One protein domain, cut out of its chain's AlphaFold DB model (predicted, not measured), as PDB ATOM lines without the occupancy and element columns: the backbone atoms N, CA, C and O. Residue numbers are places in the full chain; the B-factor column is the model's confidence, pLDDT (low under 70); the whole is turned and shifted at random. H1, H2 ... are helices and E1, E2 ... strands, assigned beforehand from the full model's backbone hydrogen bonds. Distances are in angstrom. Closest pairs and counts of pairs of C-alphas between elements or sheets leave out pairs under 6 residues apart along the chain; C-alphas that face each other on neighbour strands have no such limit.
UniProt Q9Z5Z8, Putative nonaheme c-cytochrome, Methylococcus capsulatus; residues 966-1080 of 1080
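Overview. This is residues 966 to 1080 of the 1080 residues of the protein "Putative nonaheme c-cytochrome" of Methylococcus capsulatus (UniProt Q9Z5Z8). With little regular structure, this is a rounded body built mostly of loops, with an antiparallel two-stranded ladder, E1 and E2, along one side and scattered short helices. The 115 printed residues hold H1, H2, H3, E1, H4, E2 and H5 in order, mixed in class, with 32 residues in named elements. It is compact, radius of gyration of the C-alphas 13.5 A, spanning 35 by 31 by 26 A.

Arrangement. H1, residues 975 to 978, and H2, residues 995 to 1000, touch; their closest C-alphas, Trp 977 and Trp 996, are 4.7 A apart. H3, residues 1013 to 1016, H4, residues 1041 to 1046, and H5, residues 1070 to 1073, touch no helix. E1, residues 1032 to 1035, and E2, residues 1053 to 1056, are antiparallel; N 1032 and O 1056 are within hydrogen-bond range, 2.9 A. So is every O i to N i+4 pair in H4, and 1 of 2 in H2.

Along the chain. C-alpha 975 begins H1 at (184.933, 221.083, 220.570); C-alpha 1073 ends H5 at (178.513, 208.869, 232.182). E2 measures 9.9 A.

Size, cuts and confidence. The printed part has no cut. Link H1 to H2 is long. Residues 1072 to 1080 are among those with pLDDT under 70.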
ATOM      1  N   PRO A 966     193.425 207.862 213.834       80.38
ATOM      2  CA  PRO A 966     194.560 206.949 213.997       80.38
ATOM      3  C   PRO A 966     194.368 206.034 215.215       80.38
ATOM      4  O   PRO A 966     193.893 206.503 216.248       80.38
ATOM      5  N   HIS A 967     194.707 204.744 215.116       78.81
ATOM      6  CA  HIS A 967     194.496 203.756 216.197       78.81
ATOM      7  C   HIS A 967     193.056 203.702 216.773       78.81
ATOM      8  O   HIS A 967     192.863 203.550 217.982       78.81
ATOM      9  N   ASP A 968     192.037 203.874 215.924       76.50
ATOM     10  CA  ASP A 968     190.619 204.014 216.300       76.50
ATOM     11  C   ASP A 968     190.350 205.157 217.315       76.50
ATOM     12  O   ASP A 968     189.429 205.090 218.136       76.50
ATOM     13  N   MET A 969     191.162 206.224 217.310       81.56
ATOM     14  CA  MET A 969     190.975 207.373 218.203       81.56
ATOM     15  C   MET A 969     189.778 208.246 217.800       81.56
ATOM     16  O   MET A 969     189.468 208.437 216.622       81.56
ATOM     17  N   HIS A 970     189.141 208.860 218.800       86.12
ATOM     18  CA  HIS A 970     188.239 209.990 218.586       86.12
ATOM     19  C   HIS A 970     189.030 211.283 218.312       86.12
ATOM     20  O   HIS A 970     190.191 211.377 218.721       86.12
ATOM     21  N   PRO A 971     188.415 212.327 217.718       87.12
ATOM     22  CA  PRO A 971     189.045 213.639 217.603       87.12
ATOM     23  C   PRO A 971     189.530 214.158 218.960       87.12
ATOM     24  O   PRO A 971     188.773 214.205 219.937       87.12
ATOM     25  N   VAL A 972     190.808 214.526 219.045       86.50
ATOM     26  CA  VAL A 972     191.408 215.099 220.256       86.50
ATOM     27  C   VAL A 972     191.341 216.622 220.169       86.50
ATOM     28  O   VAL A 972     191.441 217.189 219.088       86.50
ATOM     29  N   ASN A 973     191.151 217.288 221.316       83.00
ATOM     30  CA  ASN A 973     191.034 218.751 221.468       83.00
ATOM     31  C   ASN A 973     189.793 219.407 220.811       83.00
ATOM     32  O   ASN A 973     189.366 220.476 221.252       83.00
ATOM     33  N   ASP A 974     189.175 218.753 219.829       88.44
ATOM     34  CA  ASP A 974     188.009 219.225 219.081       88.44
ATOM     35  C   ASP A 974     186.781 219.551 219.972       88.44
ATOM     36  O   ASP A 974     186.423 218.755 220.846       88.44
ATOM     37  N   PRO A 975     186.103 220.703 219.778       88.06
ATOM     38  CA  PRO A 975     184.933 221.083 220.570       88.06
ATOM     39  C   PRO A 975     183.656 220.301 220.235       88.06
ATOM     40  O   PRO A 975     182.812 220.153 221.120       88.06
ATOM     41  N   TYR A 976     183.476 219.802 219.015       89.00
ATOM     42  CA  TYR A 976     182.281 219.046 218.620       89.00
ATOM     43  C   TYR A 976     182.265 217.640 219.240       89.00
ATOM     44  O   TYR A 976     181.194 217.112 219.543       89.00
ATOM     45  N   TRP A 977     183.437 217.079 219.556       88.81
ATOM     46  CA  TRP A 977     183.559 215.848 220.334       88.81
ATOM     47  C   TRP A 977     182.934 215.967 221.731       88.81
ATOM     48  O   TRP A 977     182.149 215.103 222.098       88.81
ATOM     49  N   TRP A 978     183.236 217.016 222.511       86.75
ATOM     50  CA  TRP A 978     182.862 217.084 223.942       86.75
ATOM     51  C   TRP A 978     181.815 218.140 224.320       86.75
ATOM     52  O   TRP A 978     181.253 218.079 225.418       86.75
ATOM     53  N   LYS A 979     181.587 219.157 223.482       84.12
ATOM     54  CA  LYS A 979     180.754 220.317 223.834       84.12
ATOM     55  C   LYS A 979     179.326 220.138 223.340       84.12
ATOM     56  O   LYS A 979     178.413 220.151 224.161       84.12
ATOM     57  N   GLY A 980     179.165 219.978 222.031       79.38
ATOM     58  CA  GLY A 980     177.895 219.847 221.317       79.38
ATOM     59  C   GLY A 980     178.123 219.983 219.808       79.38
ATOM     60  O   GLY A 980     179.018 220.730 219.403       79.38
ATOM     61  N   ALA A 981     177.349 219.272 218.989       83.50
ATOM     62  CA  ALA A 981     177.582 219.135 217.548       83.50
ATOM     63  C   ALA A 981     176.303 219.253 216.695       83.50
ATOM     64  O   ALA A 981     175.190 219.354 217.211       83.50
ATOM     65  N   GLN A 982     176.442 219.296 215.366       83.88
ATOM     66  CA  GLN A 982     175.295 219.403 214.465       83.88
ATOM     67  C   GLN A 982     174.563 218.058 214.371       83.88
ATOM     68  O   GLN A 982     174.951 217.178 213.605       83.88
ATOM     69  N   GLY A 983     173.463 217.939 215.116       77.88
ATOM     70  CA  GLY A 983     172.629 216.734 215.136       77.88
ATOM     71  C   GLY A 983     173.089 215.686 216.150       77.88
ATOM     72  O   GLY A 983     172.876 214.498 215.919       77.88
ATOM     73  N   ASP A 984     173.721 216.110 217.247       77.50
ATOM     74  CA  ASP A 984     174.028 215.223 218.368       77.50
ATOM     75  C   ASP A 984     172.761 214.707 219.074       77.50
ATOM     76  O   ASP A 984     171.690 215.328 219.067       77.50
ATOM     77  N   GLY A 985     172.863 213.510 219.655       73.56
ATOM     78  CA  GLY A 985     171.747 212.841 220.301       73.56
ATOM     79  C   GLY A 985     171.288 213.587 221.548       73.56
ATOM     80  O   GLY A 985     172.056 213.807 222.488       73.56
ATOM     81  N   ALA A 986     169.998 213.927 221.591       73.38
ATOM     82  CA  ALA A 986     169.402 214.548 222.764       73.38
ATOM     83  C   ALA A 986     169.545 213.642 224.001       73.38
ATOM     84  O   ALA A 986     169.091 212.495 224.024       73.38
ATOM     85  N   ASN A 987     170.134 214.192 225.060       72.94
ATOM     86  CA  ASN A 987     170.224 213.571 226.375       72.94
ATOM     87  C   ASN A 987     168.833 213.257 226.941       72.94
ATOM     88  O   ASN A 987     167.837 213.896 226.592       72.94
ATOM     89  N   SER A 988     168.776 212.353 227.921       68.69
ATOM     90  CA  SER A 988     167.540 211.932 228.603       68.69
ATOM     91  C   SER A 988     166.786 213.051 229.352       68.69
ATOM     92  O   SER A 988     165.681 212.824 229.840       68.69
ATOM     93  N   ASP A 989     167.337 214.268 229.427       69.88
ATOM     94  CA  ASP A 989     166.684 215.478 229.948       69.88
ATOM     95  C   ASP A 989     166.389 216.561 228.876       69.88
ATOM     96  O   ASP A 989     166.085 217.718 229.210       69.88
ATOM     97  N   GLY A 990     166.484 216.194 227.593       74.25
ATOM     98  CA  GLY A 990     166.266 217.077 226.447       74.25
ATOM     99  C   GLY A 990     167.342 218.159 226.331       74.25
ATOM    100  O   GLY A 990     167.023 219.351 226.351       74.25
ATOM    101  N   THR A 991     168.615 217.759 226.290       74.88
ATOM    102  CA  THR A 991     169.768 218.656 226.086       74.88
ATOM    103  C   THR A 991     170.777 218.098 225.095       74.88
ATOM    104  O   THR A 991     170.799 216.901 224.845       74.88
ATOM    105  N   THR A 992     171.627 218.980 224.575       72.88
ATOM    106  CA  THR A 992     172.700 218.695 223.611       72.88
ATOM    107  C   THR A 992     174.057 219.199 224.127       72.88
ATOM    108  O   THR A 992     174.845 219.803 223.406       72.88
ATOM    109  N   TYR A 993     174.323 219.026 225.429       78.31
ATOM    110  CA  TYR A 993     175.703 219.083 225.924       78.31
ATOM    111  C   TYR A 993     176.323 217.689 225.852       78.31
ATOM    112  O   TYR A 993     175.660 216.698 226.163       78.31
ATOM    113  N   GLY A 994     177.604 217.632 225.502       78.75
ATOM    114  CA  GLY A 994     178.392 216.399 225.471       78.75
ATOM    115  C   GLY A 994     178.896 216.002 224.085       78.75
ATOM    116  O   GLY A 994     179.840 215.223 224.035       78.75
ATOM    117  N   GLY A 995     178.333 216.550 223.000       86.44
ATOM    118  CA  GLY A 995     178.808 216.317 221.632       86.44
ATOM    119  C   GLY A 995     178.824 214.843 221.219       86.44
ATOM    120  O   GLY A 995     178.095 214.015 221.772       86.44
ATOM    121  N   TRP A 996     179.682 214.494 220.262       86.06
ATOM    122  CA  TRP A 996     179.781 213.117 219.764       86.06
ATOM    123  C   TRP A 996     180.263 212.095 220.800       86.06
ATOM    124  O   TRP A 996     179.876 210.934 220.708       86.06
ATOM    125  N   HIS A 997     181.009 212.511 221.827       86.69
ATOM    126  CA  HIS A 997     181.368 211.675 222.977       86.69
ATOM    127  C   HIS A 997     180.125 211.073 223.648       86.69
ATOM    128  O   HIS A 997     180.107 209.887 223.969       86.69
ATOM    129  N   ASN A 998     179.055 211.861 223.798       81.38
ATOM    130  CA  ASN A 998     177.786 211.388 224.350       81.38
ATOM    131  C   ASN A 998     177.094 210.359 223.440       81.38
ATOM    132  O   ASN A 998     176.443 209.448 223.946       81.38
ATOM    133  N   ASP A 999     177.222 210.475 222.120       80.62
ATOM    134  CA  ASP A 999     176.658 209.506 221.175       80.62
ATOM    135  C   ASP A 999     177.469 208.203 221.151       80.62
ATOM    136  O   ASP A 999     176.898 207.121 221.278       80.62
ATOM    137  N   TYR A1000     178.795 208.298 221.027       81.44
ATOM    138  CA  TYR A1000     179.690 207.144 220.906       81.44
ATOM    139  C   TYR A1000     179.828 206.339 222.201       81.44
ATOM    140  O   TYR A1000     179.917 205.118 222.133       81.44
ATOM    141  N   ALA A1001     179.719 206.968 223.378       80.38
ATOM    142  CA  ALA A1001     179.663 206.256 224.663       80.38
ATOM    143  C   ALA A1001     178.431 205.333 224.818       80.38
ATOM    144  O   ALA A1001     178.347 204.573 225.783       80.38
ATOM    145  N   LYS A1002     177.464 205.390 223.889       78.19
ATOM    146  CA  LYS A1002     176.294 204.495 223.824       78.19
ATOM    147  C   LYS A1002     176.397 203.439 222.715       78.19
ATOM    148  O   LYS A1002     175.482 202.631 222.562       78.19
ATOM    149  N   LEU A1003     177.478 203.439 221.930       76.69
ATOM    150  CA  LEU A1003     177.695 202.509 220.821       76.69
ATOM    151  C   LEU A1003     178.703 201.423 221.232       76.69
ATOM    152  O   LEU A1003     179.806 201.764 221.666       76.69
ATOM    153  N   PRO A1004     178.364 200.128 221.090       73.94
ATOM    154  CA  PRO A1004     179.316 199.053 221.329       73.94
ATOM    155  C   PRO A1004     180.376 199.000 220.222       73.94
ATOM    156  O   PRO A1004     180.139 199.427 219.089       73.94
ATOM    157  N   GLY A1005     181.532 198.432 220.554       70.50
ATOM    158  CA  GLY A1005     182.602 198.127 219.613       70.50
ATOM    159  C   GLY A1005     182.329 196.894 218.741       70.50
ATOM    160  O   GLY A1005     181.223 196.347 218.694       70.50
ATOM    161  N   MET A1006     183.356 196.450 218.012       67.06
ATOM    162  CA  MET A1006     183.218 195.546 216.858       67.06
ATOM    163  C   MET A1006     182.770 194.115 217.221       67.06
ATOM    164  O   MET A1006     182.267 193.390 216.360       67.06
ATOM    165  N   LYS A1007     182.952 193.704 218.480       66.31
ATOM    166  CA  LYS A1007     182.541 192.419 219.070       66.31
ATOM    167  C   LYS A1007     181.450 192.582 220.140       66.31
ATOM    168  O   LYS A1007     181.109 191.602 220.801       66.31
ATOM    169  N   GLY A1008     180.897 193.785 220.316       71.00
ATOM    170  CA  GLY A1008     179.979 194.109 221.413       71.00
ATOM    171  C   GLY A1008     180.663 194.670 222.669       71.00
ATOM    172  O   GLY A1008     179.999 194.819 223.690       71.00
ATOM    173  N   GLU A1009     181.969 194.945 222.616       71.94
ATOM    174  CA  GLU A1009     182.773 195.440 223.740       71.94
ATOM    175  C   GLU A1009     182.556 196.932 224.041       71.94
ATOM    176  O   GLU A1009     182.089 197.688 223.187       71.94
ATOM    177  N   ASP A1010     182.963 197.392 225.228       76.94
ATOM    178  CA  ASP A1010     183.122 198.827 225.467       76.94
ATOM    179  C   ASP A1010     184.405 199.322 224.775       76.94
ATOM    180  O   ASP A1010     185.531 199.048 225.198       76.94
ATOM    181  N   GLN A1011     184.229 200.066 223.682       75.75
ATOM    182  CA  GLN A1011     185.334 200.616 222.894       75.75
ATOM    183  C   GLN A1011     186.112 201.740 223.605       75.75
ATOM    184  O   GLN A1011     187.263 202.003 223.258       75.75
ATOM    185  N   CYS A1012     185.521 202.396 224.608       81.06
ATOM    186  CA  CYS A1012     186.181 203.437 225.395       81.06
ATOM    187  C   CYS A1012     187.084 202.822 226.477       81.06
ATOM    188  O   CYS A1012     188.163 203.357 226.752       81.06
ATOM    189  N   ALA A1013     186.691 201.682 227.055       78.44
ATOM    190  CA  ALA A1013     187.464 200.948 228.057       78.44
ATOM    191  C   ALA A1013     188.855 200.529 227.545       78.44
ATOM    192  O   ALA A1013     189.796 200.473 228.334       78.44
ATOM    193  N   ALA A1014     189.032 200.314 226.236       74.00
ATOM    194  CA  ALA A1014     190.336 199.982 225.655       74.00
ATOM    195  C   ALA A1014     191.396 201.088 225.850       74.00
ATOM    196  O   ALA A1014     192.572 200.797 226.073       74.00
ATOM    197  N   CYS A1015     190.982 202.360 225.829       78.31
ATOM    198  CA  CYS A1015     191.876 203.514 225.992       78.31
ATOM    199  C   CYS A1015     191.782 204.161 227.387       78.31
ATOM    200  O   CYS A1015     192.781 204.677 227.902       78.31
ATOM    201  N   HIS A1016     190.607 204.112 228.025       82.75
ATOM    202  CA  HIS A1016     190.322 204.753 229.317       82.75
ATOM    203  C   HIS A1016     190.264 203.781 230.511       82.75
ATOM    204  O   HIS A1016     190.208 204.249 231.650       82.75
ATOM    205  N   GLY A1017     190.368 202.470 230.264       78.00
ATOM    206  CA  GLY A1017     190.356 201.396 231.260       78.00
ATOM    207  C   GLY A1017     188.946 200.983 231.698       78.00
ATOM    208  O   GLY A1017     188.026 201.789 231.647       78.00
ATOM    209  N   ASN A1018     188.801 199.758 232.211       76.81
ATOM    210  CA  ASN A1018     187.559 199.163 232.742       76.81
ATOM    211  C   ASN A1018     186.876 199.971 233.861       76.81
ATOM    212  O   ASN A1018     185.720 199.721 234.186       76.81
ATOM    213  N   ASP A1019     187.585 200.895 234.515       77.44
ATOM    214  CA  ASP A1019     187.008 201.799 235.521       77.44
ATOM    215  C   ASP A1019     186.752 203.220 234.984       77.44
ATOM    216  O   ASP A1019     186.253 204.084 235.711       77.44
ATOM    217  N   HIS A1020     187.116 203.439 233.717       81.00
ATOM    218  CA  HIS A1020     187.007 204.653 232.921       81.00
ATOM    219  C   HIS A1020     187.611 205.901 233.575       81.00
ATOM    220  O   HIS A1020     187.225 207.025 233.244       81.00
ATOM    221  N   LYS A1021     188.584 205.747 234.485       83.38
ATOM    222  CA  LYS A1021     189.303 206.879 235.103       83.38
ATOM    223  C   LYS A1021     190.484 207.376 234.260       83.38
ATOM    224  O   LYS A1021     191.086 208.393 234.600       83.38
ATOM    225  N   GLY A1022     190.757 206.725 233.130       82.62
ATOM    226  CA  GLY A1022     191.825 207.071 232.201       82.62
ATOM    227  C   GLY A1022     193.102 206.266 232.449       82.62
ATOM    228  O   GLY A1022     193.446 205.942 233.584       82.62
ATOM    229  N   THR A1023     193.830 205.960 231.376       76.75
ATOM    230  CA  THR A1023     195.077 205.175 231.435       76.75
ATOM    231  C   THR A1023     196.301 206.041 231.114       76.75
ATOM    232  O   THR A1023     196.239 207.270 231.093       76.75
ATOM    233  N   ARG A1024     197.453 205.412 230.832       74.50
ATOM    234  CA  ARG A1024     198.595 206.107 230.221       74.50
ATOM    235  C   ARG A1024     198.310 206.619 228.800       74.50
ATOM    236  O   ARG A1024     198.997 207.550 228.396       74.50
ATOM    237  N   LEU A1025     197.331 206.044 228.091       76.50
ATOM    238  CA  LEU A1025     196.952 206.432 226.726       76.50
ATOM    239  C   LEU A1025     196.127 207.723 226.700       76.50
ATOM    240  O   LEU A1025     196.447 208.638 225.954       76.50
ATOM    241  N   SER A1026     195.124 207.855 227.574       84.00
ATOM    242  CA  SER A1026     194.268 209.050 227.635       84.00
ATOM    243  C   SER A1026     194.918 210.257 228.335       84.00
ATOM    244  O   SER A1026     194.227 211.176 228.785       84.00
ATOM    245  N   LYS A1027     196.253 210.274 228.465       83.00
ATOM    246  CA  LYS A1027     197.001 211.394 229.043       83.00
ATOM    247  C   LYS A1027     197.075 212.548 228.062       83.00
ATOM    248  O   LYS A1027     197.586 212.403 226.958       83.00
ATOM    249  N   THR A1028     196.639 213.726 228.492       80.88
ATOM    250  CA  THR A1028     196.725 214.907 227.632       80.88
ATOM    251  C   THR A1028     198.153 215.493 227.617       80.88
ATOM    252  O   THR A1028     198.760 215.611 228.685       80.88
ATOM    253  N   PRO A1029     198.736 215.841 226.451       74.94
ATOM    254  CA  PRO A1029     200.120 216.331 226.371       74.94
ATOM    255  C   PRO A1029     200.289 217.770 226.881       74.94
ATOM    256  O   PRO A1029     201.329 218.104 227.437       74.94
ATOM    257  N   VAL A1030     199.254 218.605 226.745       74.69
ATOM    258  CA  VAL A1030     199.238 220.026 227.135       74.69
ATOM    259  C   VAL A1030     198.012 220.350 227.989       74.69
ATOM    260  O   VAL A1030     197.066 219.565 228.050       74.69
ATOM    261  N   ASP A1031     198.004 221.507 228.653       73.56
ATOM    262  CA  ASP A1031     196.860 221.953 229.458       73.56
ATOM    263  C   ASP A1031     195.588 222.120 228.603       73.56
ATOM    264  O   ASP A1031     195.588 222.841 227.603       73.56
ATOM    265  N   ARG A1032     194.467 221.529 229.038       81.81
ATOM    266  CA  ARG A1032     193.155 221.623 228.365       81.81
ATOM    267  C   ARG A1032     192.135 222.387 229.199       81.81
ATOM    268  O   ARG A1032     192.154 222.352 230.434       81.81
ATOM    269  N   VAL A1033     191.201 223.048 228.515       83.50
ATOM    270  CA  VAL A1033     190.102 223.802 229.136       83.50
ATOM    271  C   VAL A1033     188.779 223.448 228.459       83.50
ATOM    272  O   VAL A1033     188.491 223.925 227.365       83.50
ATOM    273  N   PHE A1034     187.951 222.661 229.141       88.38
ATOM    274  CA  PHE A1034     186.608 222.309 228.684       88.38
ATOM    275  C   PHE A1034     185.610 223.326 229.254       88.38
ATOM    276  O   PHE A1034     185.394 223.397 230.470       88.38
ATOM    277  N   ASP A1035     185.052 224.171 228.384       87.88
ATOM    278  CA  ASP A1035     184.203 225.309 228.751       87.88
ATOM    279  C   ASP A1035     182.727 225.102 228.378       87.88
ATOM    280  O   ASP A1035     182.315 225.236 227.222       87.88
ATOM    281  N   PHE A1036     181.924 224.848 229.408       87.69
ATOM    282  CA  PHE A1036     180.482 224.624 229.352       87.69
ATOM    283  C   PHE A1036     179.676 225.850 229.827       87.69
ATOM    284  O   PHE A1036     178.475 225.740 230.085       87.69
ATOM    285  N   ARG A1037     180.286 227.041 229.962       87.31
ATOM    286  CA  ARG A1037     179.592 228.249 230.466       87.31
ATOM    287  C   ARG A1037     178.386 228.686 229.628       87.31
ATOM    288  O   ARG A1037     177.517 229.355 230.180       87.31
ATOM    289  N   GLY A1038     178.329 228.297 228.351       84.69
ATOM    290  CA  GLY A1038     177.211 228.576 227.442       84.69
ATOM    291  C   GLY A1038     175.943 227.738 227.666       84.69
ATOM    292  O   GLY A1038     174.908 228.081 227.108       84.69
ATOM    293  N   PHE A1039     175.990 226.674 228.477       84.50
ATOM    294  CA  PHE A1039     174.831 225.810 228.746       84.50
ATOM    295  C   PHE A1039     174.112 226.168 230.059       84.50
ATOM    296  O   PHE A1039     174.671 226.822 230.950       84.50
ATOM    297  N   ASP A1040     172.872 225.689 230.219       86.00
ATOM    298  CA  ASP A1040     172.124 225.834 231.473       86.00
ATOM    299  C   ASP A1040     172.812 225.071 232.617       86.00
ATOM    300  O   ASP A1040     172.748 223.846 232.738       86.00
ATOM    301  N   GLY A1041     173.436 225.833 233.518       85.88
ATOM    302  CA  GLY A1041     174.106 225.306 234.699       85.88
ATOM    303  C   GLY A1041     173.206 224.596 235.711       85.88
ATOM    304  O   GLY A1041     173.741 223.888 236.562       85.88
ATOM    305  N   LYS A1042     171.874 224.753 235.655       86.44
ATOM    306  CA  LYS A1042     170.949 223.916 236.438       86.44
ATOM    307  C   LYS A1042     170.912 222.497 235.875       86.44
ATOM    308  O   LYS A1042     171.022 221.549 236.650       86.44
ATOM    309  N   LYS A1043     170.819 222.359 234.546       84.88
ATOM    310  CA  LYS A1043     170.846 221.062 233.858       84.88
ATOM    311  C   LYS A1043     172.219 220.390 233.970       84.88
ATOM    312  O   LYS A1043     172.280 219.268 234.458       84.88
ATOM    313  N   LEU A1044     173.320 221.114 233.720       84.88
ATOM    314  CA  LEU A1044     174.684 220.602 233.962       84.88
ATOM    315  C   LEU A1044     174.854 220.060 235.396       84.88
ATOM    316  O   LEU A1044     175.363 218.959 235.588       84.88
ATOM    317  N   LYS A1045     174.389 220.798 236.419       85.62
ATOM    318  CA  LYS A1045     174.463 220.336 237.816       85.62
ATOM    319  C   LYS A1045     173.598 219.092 238.070       85.62
ATOM    320  O   LYS A1045     173.992 218.249 238.871       85.62
ATOM    321  N   LYS A1046     172.439 218.967 237.411       82.44
ATOM    322  CA  LYS A1046     171.597 217.760 237.469       82.44
ATOM    323  C   LYS A1046     172.311 216.556 236.835       82.44
ATOM    324  O   LYS A1046     172.255 215.474 237.403       82.44
ATOM    325  N   ALA A1047     173.031 216.762 235.733       75.69
ATOM    326  CA  ALA A1047     173.874 215.760 235.074       75.69
ATOM    327  C   ALA A1047     175.288 215.630 235.689       75.69
ATOM    328  O   ALA A1047     176.257 215.337 234.994       75.69
ATOM    329  N   GLY A1048     175.431 215.878 236.994       81.50
ATOM    330  CA  GLY A1048     176.648 215.554 237.741       81.50
ATOM    331  C   GLY A1048     177.908 216.359 237.396       81.50
ATOM    332  O   GLY A1048     178.978 216.000 237.891       81.50
ATOM    333  N   PHE A1049     177.834 217.429 236.591       86.00
ATOM    334  CA  PHE A1049     179.018 218.214 236.217       86.00
ATOM    335  C   PHE A1049     179.709 218.832 237.441       86.00
ATOM    336  O   PHE A1049     179.106 219.591 238.205       86.00
ATOM    337  N   LYS A1050     181.015 218.572 237.575       82.75
ATOM    338  CA  LYS A1050     181.866 219.064 238.672       82.75
ATOM    339  C   LYS A1050     182.014 220.593 238.660       82.75
ATOM    340  O   LYS A1050     182.170 221.215 239.708       82.75
ATOM    341  N   THR A1051     181.995 221.208 237.477       86.94
ATOM    342  CA  THR A1051     182.170 222.655 237.247       86.94
ATOM    343  C   THR A1051     181.736 223.016 235.819       86.94
ATOM    344  O   THR A1051     181.749 222.162 234.939       86.94
ATOM    345  N   ARG A1052     181.378 224.287 235.556       87.56
ATOM    346  CA  ARG A1052     181.118 224.777 234.182       87.56
ATOM    347  C   ARG A1052     182.391 225.047 233.371       87.56
ATOM    348  O   ARG A1052     182.297 225.271 232.172       87.56
ATOM    349  N   VAL A1053     183.557 225.083 234.016       88.31
ATOM    350  CA  VAL A1053     184.866 225.168 233.351       88.31
ATOM    351  C   VAL A1053     185.781 224.155 234.015       88.31
ATOM    352  O   VAL A1053     186.140 224.324 235.184       88.31
ATOM    353  N   VAL A1054     186.137 223.105 233.281       87.00
ATOM    354  CA  VAL A1054     187.066 222.066 233.728       87.00
ATOM    355  C   VAL A1054     188.442 222.407 233.166       87.00
ATOM    356  O   VAL A1054     188.585 222.613 231.964       87.00
ATOM    357  N   LYS A1055     189.454 222.488 234.032       79.88
ATOM    358  CA  LYS A1055     190.856 222.640 233.627       79.88
ATOM    359  C   LYS A1055     191.600 221.351 233.935       79.88
ATOM    360  O   LYS A1055     191.600 220.925 235.090       79.88
ATOM    361  N   VAL A1056     192.240 220.779 232.925       77.50
ATOM    362  CA  VAL A1056     193.066 219.571 233.030       77.50
ATOM    363  C   VAL A1056     194.505 219.972 232.732       77.50
ATOM    364  O   VAL A1056     194.746 220.697 231.771       77.50
ATOM    365  N   ALA A1057     195.448 219.553 233.575       67.69
ATOM    366  CA  ALA A1057     196.858 219.884 233.397       67.69
ATOM    367  C   ALA A1057     197.553 218.888 232.456       67.69
ATOM    368  O   ALA A1057     197.172 217.713 232.416       67.69
ATOM    369  N   ALA A1058     198.612 219.329 231.777       67.25
ATOM    370  CA  ALA A1058     199.509 218.454 231.020       67.25
ATOM    371  C   ALA A1058     199.927 217.201 231.830       67.25
ATOM    372  O   ALA A1058     200.195 217.275 233.035       67.25
ATOM    373  N   GLY A1059     199.953 216.039 231.173       69.00
ATOM    374  CA  GLY A1059     200.285 214.731 231.751       69.00
ATOM    375  C   GLY A1059     199.154 214.029 232.522       69.00
ATOM    376  O   GLY A1059     199.331 212.877 232.933       69.00
ATOM    377  N   THR A1060     198.001 214.679 232.718       76.50
ATOM    378  CA  THR A1060     196.850 214.105 233.444       76.50
ATOM    379  C   THR A1060     196.075 213.124 232.550       76.50
ATOM    380  O   THR A1060     195.707 213.515 231.437       76.50
ATOM    381  N   PRO A1061     195.782 211.887 233.005       84.12
ATOM    382  CA  PRO A1061     194.813 211.003 232.356       84.12
ATOM    383  C   PRO A1061     193.418 211.628 232.328       84.12
ATOM    384  O   PRO A1061     192.949 212.153 233.338       84.12
ATOM    385  N   ILE A1062     192.743 211.547 231.186       87.12
ATOM    386  CA  ILE A1062     191.333 211.911 231.046       87.12
ATOM    387  C   ILE A1062     190.494 210.638 231.189       87.12
ATOM    388  O   ILE A1062     190.709 209.653 230.477       87.12
ATOM    389  N   GLY A1063     189.530 210.667 232.103       87.62
ATOM    390  CA  GLY A1063     188.512 209.632 232.286       87.62
ATOM    391  C   GLY A1063     187.091 210.171 232.116       87.62
ATOM    392  O   GLY A1063     186.868 211.385 232.106       87.62
ATOM    393  N   CYS A1064     186.106 209.278 232.073       85.31
ATOM    394  CA  CYS A1064     184.677 209.605 232.034       85.31
ATOM    395  C   CYS A1064     184.181 210.329 233.304       85.31
ATOM    396  O   CYS A1064     183.043 210.794 233.331       85.31
ATOM    397  N   ASP A1065     185.015 210.447 234.345       85.31
ATOM    398  CA  ASP A1065     184.762 211.259 235.542       85.31
ATOM    399  C   ASP A1065     185.308 212.705 235.441       85.31
ATOM    400  O   ASP A1065     185.079 213.523 236.332       85.31
ATOM    401  N   THR A1066     186.035 213.069 234.378       87.62
ATOM    402  CA  THR A1066     186.767 214.354 234.309       87.62
ATOM    403  C   THR A1066     185.833 215.567 234.414       87.62
ATOM    404  O   THR A1066     186.122 216.518 235.145       87.62
ATOM    405  N   CYS A1067     184.691 215.520 233.719       85.19
ATOM    406  CA  CYS A1067     183.732 216.625 233.630       85.19
ATOM    407  C   CYS A1067     182.495 216.429 234.525       85.19
ATOM    408  O   CYS A1067     182.075 217.372 235.201       85.19
ATOM    409  N   HIS A1068     181.946 215.215 234.561       85.00
ATOM    410  CA  HIS A1068     180.762 214.789 235.324       85.00
ATOM    411  C   HIS A1068     181.086 213.555 236.187       85.00
ATOM    412  O   HIS A1068     182.239 213.145 236.263       85.00
ATOM    413  N   SER A1069     180.123 212.977 236.908       81.88
ATOM    414  CA  SER A1069     180.353 211.741 237.675       81.88
ATOM    415  C   SER A1069     180.181 210.490 236.806       81.88
ATOM    416  O   SER A1069     179.269 210.451 235.982       81.88
ATOM    417  N   LEU A1070     180.988 209.443 237.049       77.75
ATOM    418  CA  LEU A1070     180.908 208.147 236.345       77.75
ATOM    419  C   LEU A1070     179.480 207.585 236.286       77.75
ATOM    420  O   LEU A1070     179.028 207.153 235.235       77.75
ATOM    421  N   GLN A1071     178.732 207.670 237.391       73.88
ATOM    422  CA  GLN A1071     177.342 207.198 237.472       73.88
ATOM    423  C   GLN A1071     176.386 207.915 236.495       73.88
ATOM    424  O   GLN A1071     175.322 207.390 236.186       73.88
ATOM    425  N   THR A1072     176.748 209.106 236.010       69.50
ATOM    426  CA  THR A1072     175.997 209.815 234.960       69.50
ATOM    427  C   THR A1072     176.533 209.492 233.560       69.50
ATOM    428  O   THR A1072     175.779 209.548 232.594       69.50
ATOM    429  N   SER A1073     177.816 209.134 233.448       67.94
ATOM    430  CA  SER A1073     178.513 208.869 232.182       67.94
ATOM    431  C   SER A1073     178.005 207.628 231.439       67.94
ATOM    432  O   SER A1073     178.055 207.618 230.217       67.94
ATOM    433  N   PHE A1074     177.493 206.622 232.157       65.56
ATOM    434  CA  PHE A1074     177.052 205.339 231.585       65.56
ATOM    435  C   PHE A1074     175.535 205.212 231.358       65.56
ATOM    436  O   PHE A1074     175.038 204.122 231.082       65.56
ATOM    437  N   ILE A1075     174.757 206.294 231.499       63.50
ATOM    438  CA  ILE A1075     173.291 206.223 231.376       63.50
ATOM    439  C   ILE A1075     172.902 205.958 229.910       63.50
ATOM    440  O   ILE A1075     172.767 206.882 229.105       63.50
ATOM    441  N   GLY A1076     172.694 204.677 229.590       58.00
ATOM    442  CA  GLY A1076     172.411 204.178 228.242       58.00
ATOM    443  C   GLY A1076     173.615 203.572 227.509       58.00
ATOM    444  O   GLY A1076     173.519 203.373 226.301       58.00
ATOM    445  N   SER A1077     174.725 203.293 228.200       59.69
ATOM    446  CA  SER A1077     175.869 202.559 227.641       59.69
ATOM    447  C   SER A1077     175.624 201.040 227.643       59.69
ATOM    448  O   SER A1077     174.994 200.529 228.570       59.69
ATOM    449  N   PRO A1078     176.110 200.277 226.644       52.16
ATOM    450  CA  PRO A1078     176.010 198.819 226.660       52.16
ATOM    451  C   PRO A1078     176.794 198.206 227.835       52.16
ATOM    452  O   PRO A1078     177.997 198.409 227.944       52.16
ATOM    453  N   GLY A1079     176.125 197.419 228.684       52.38
ATOM    454  CA  GLY A1079     176.768 196.644 229.759       52.38
ATOM    455  C   GLY A1079     176.779 197.277 231.160       52.38
ATOM    456  O   GLY A1079     177.337 196.663 232.074       52.38
ATOM    457  N   HIS A1080     176.145 198.440 231.356       44.06
ATOM    458  CA  HIS A1080     176.091 199.167 232.636       44.06
ATOM    459  C   HIS A1080     174.674 199.600 233.051       44.06
ATOM    460  O   HIS A1080     173.819 199.800 232.161       44.06
TER     461      HIS A1080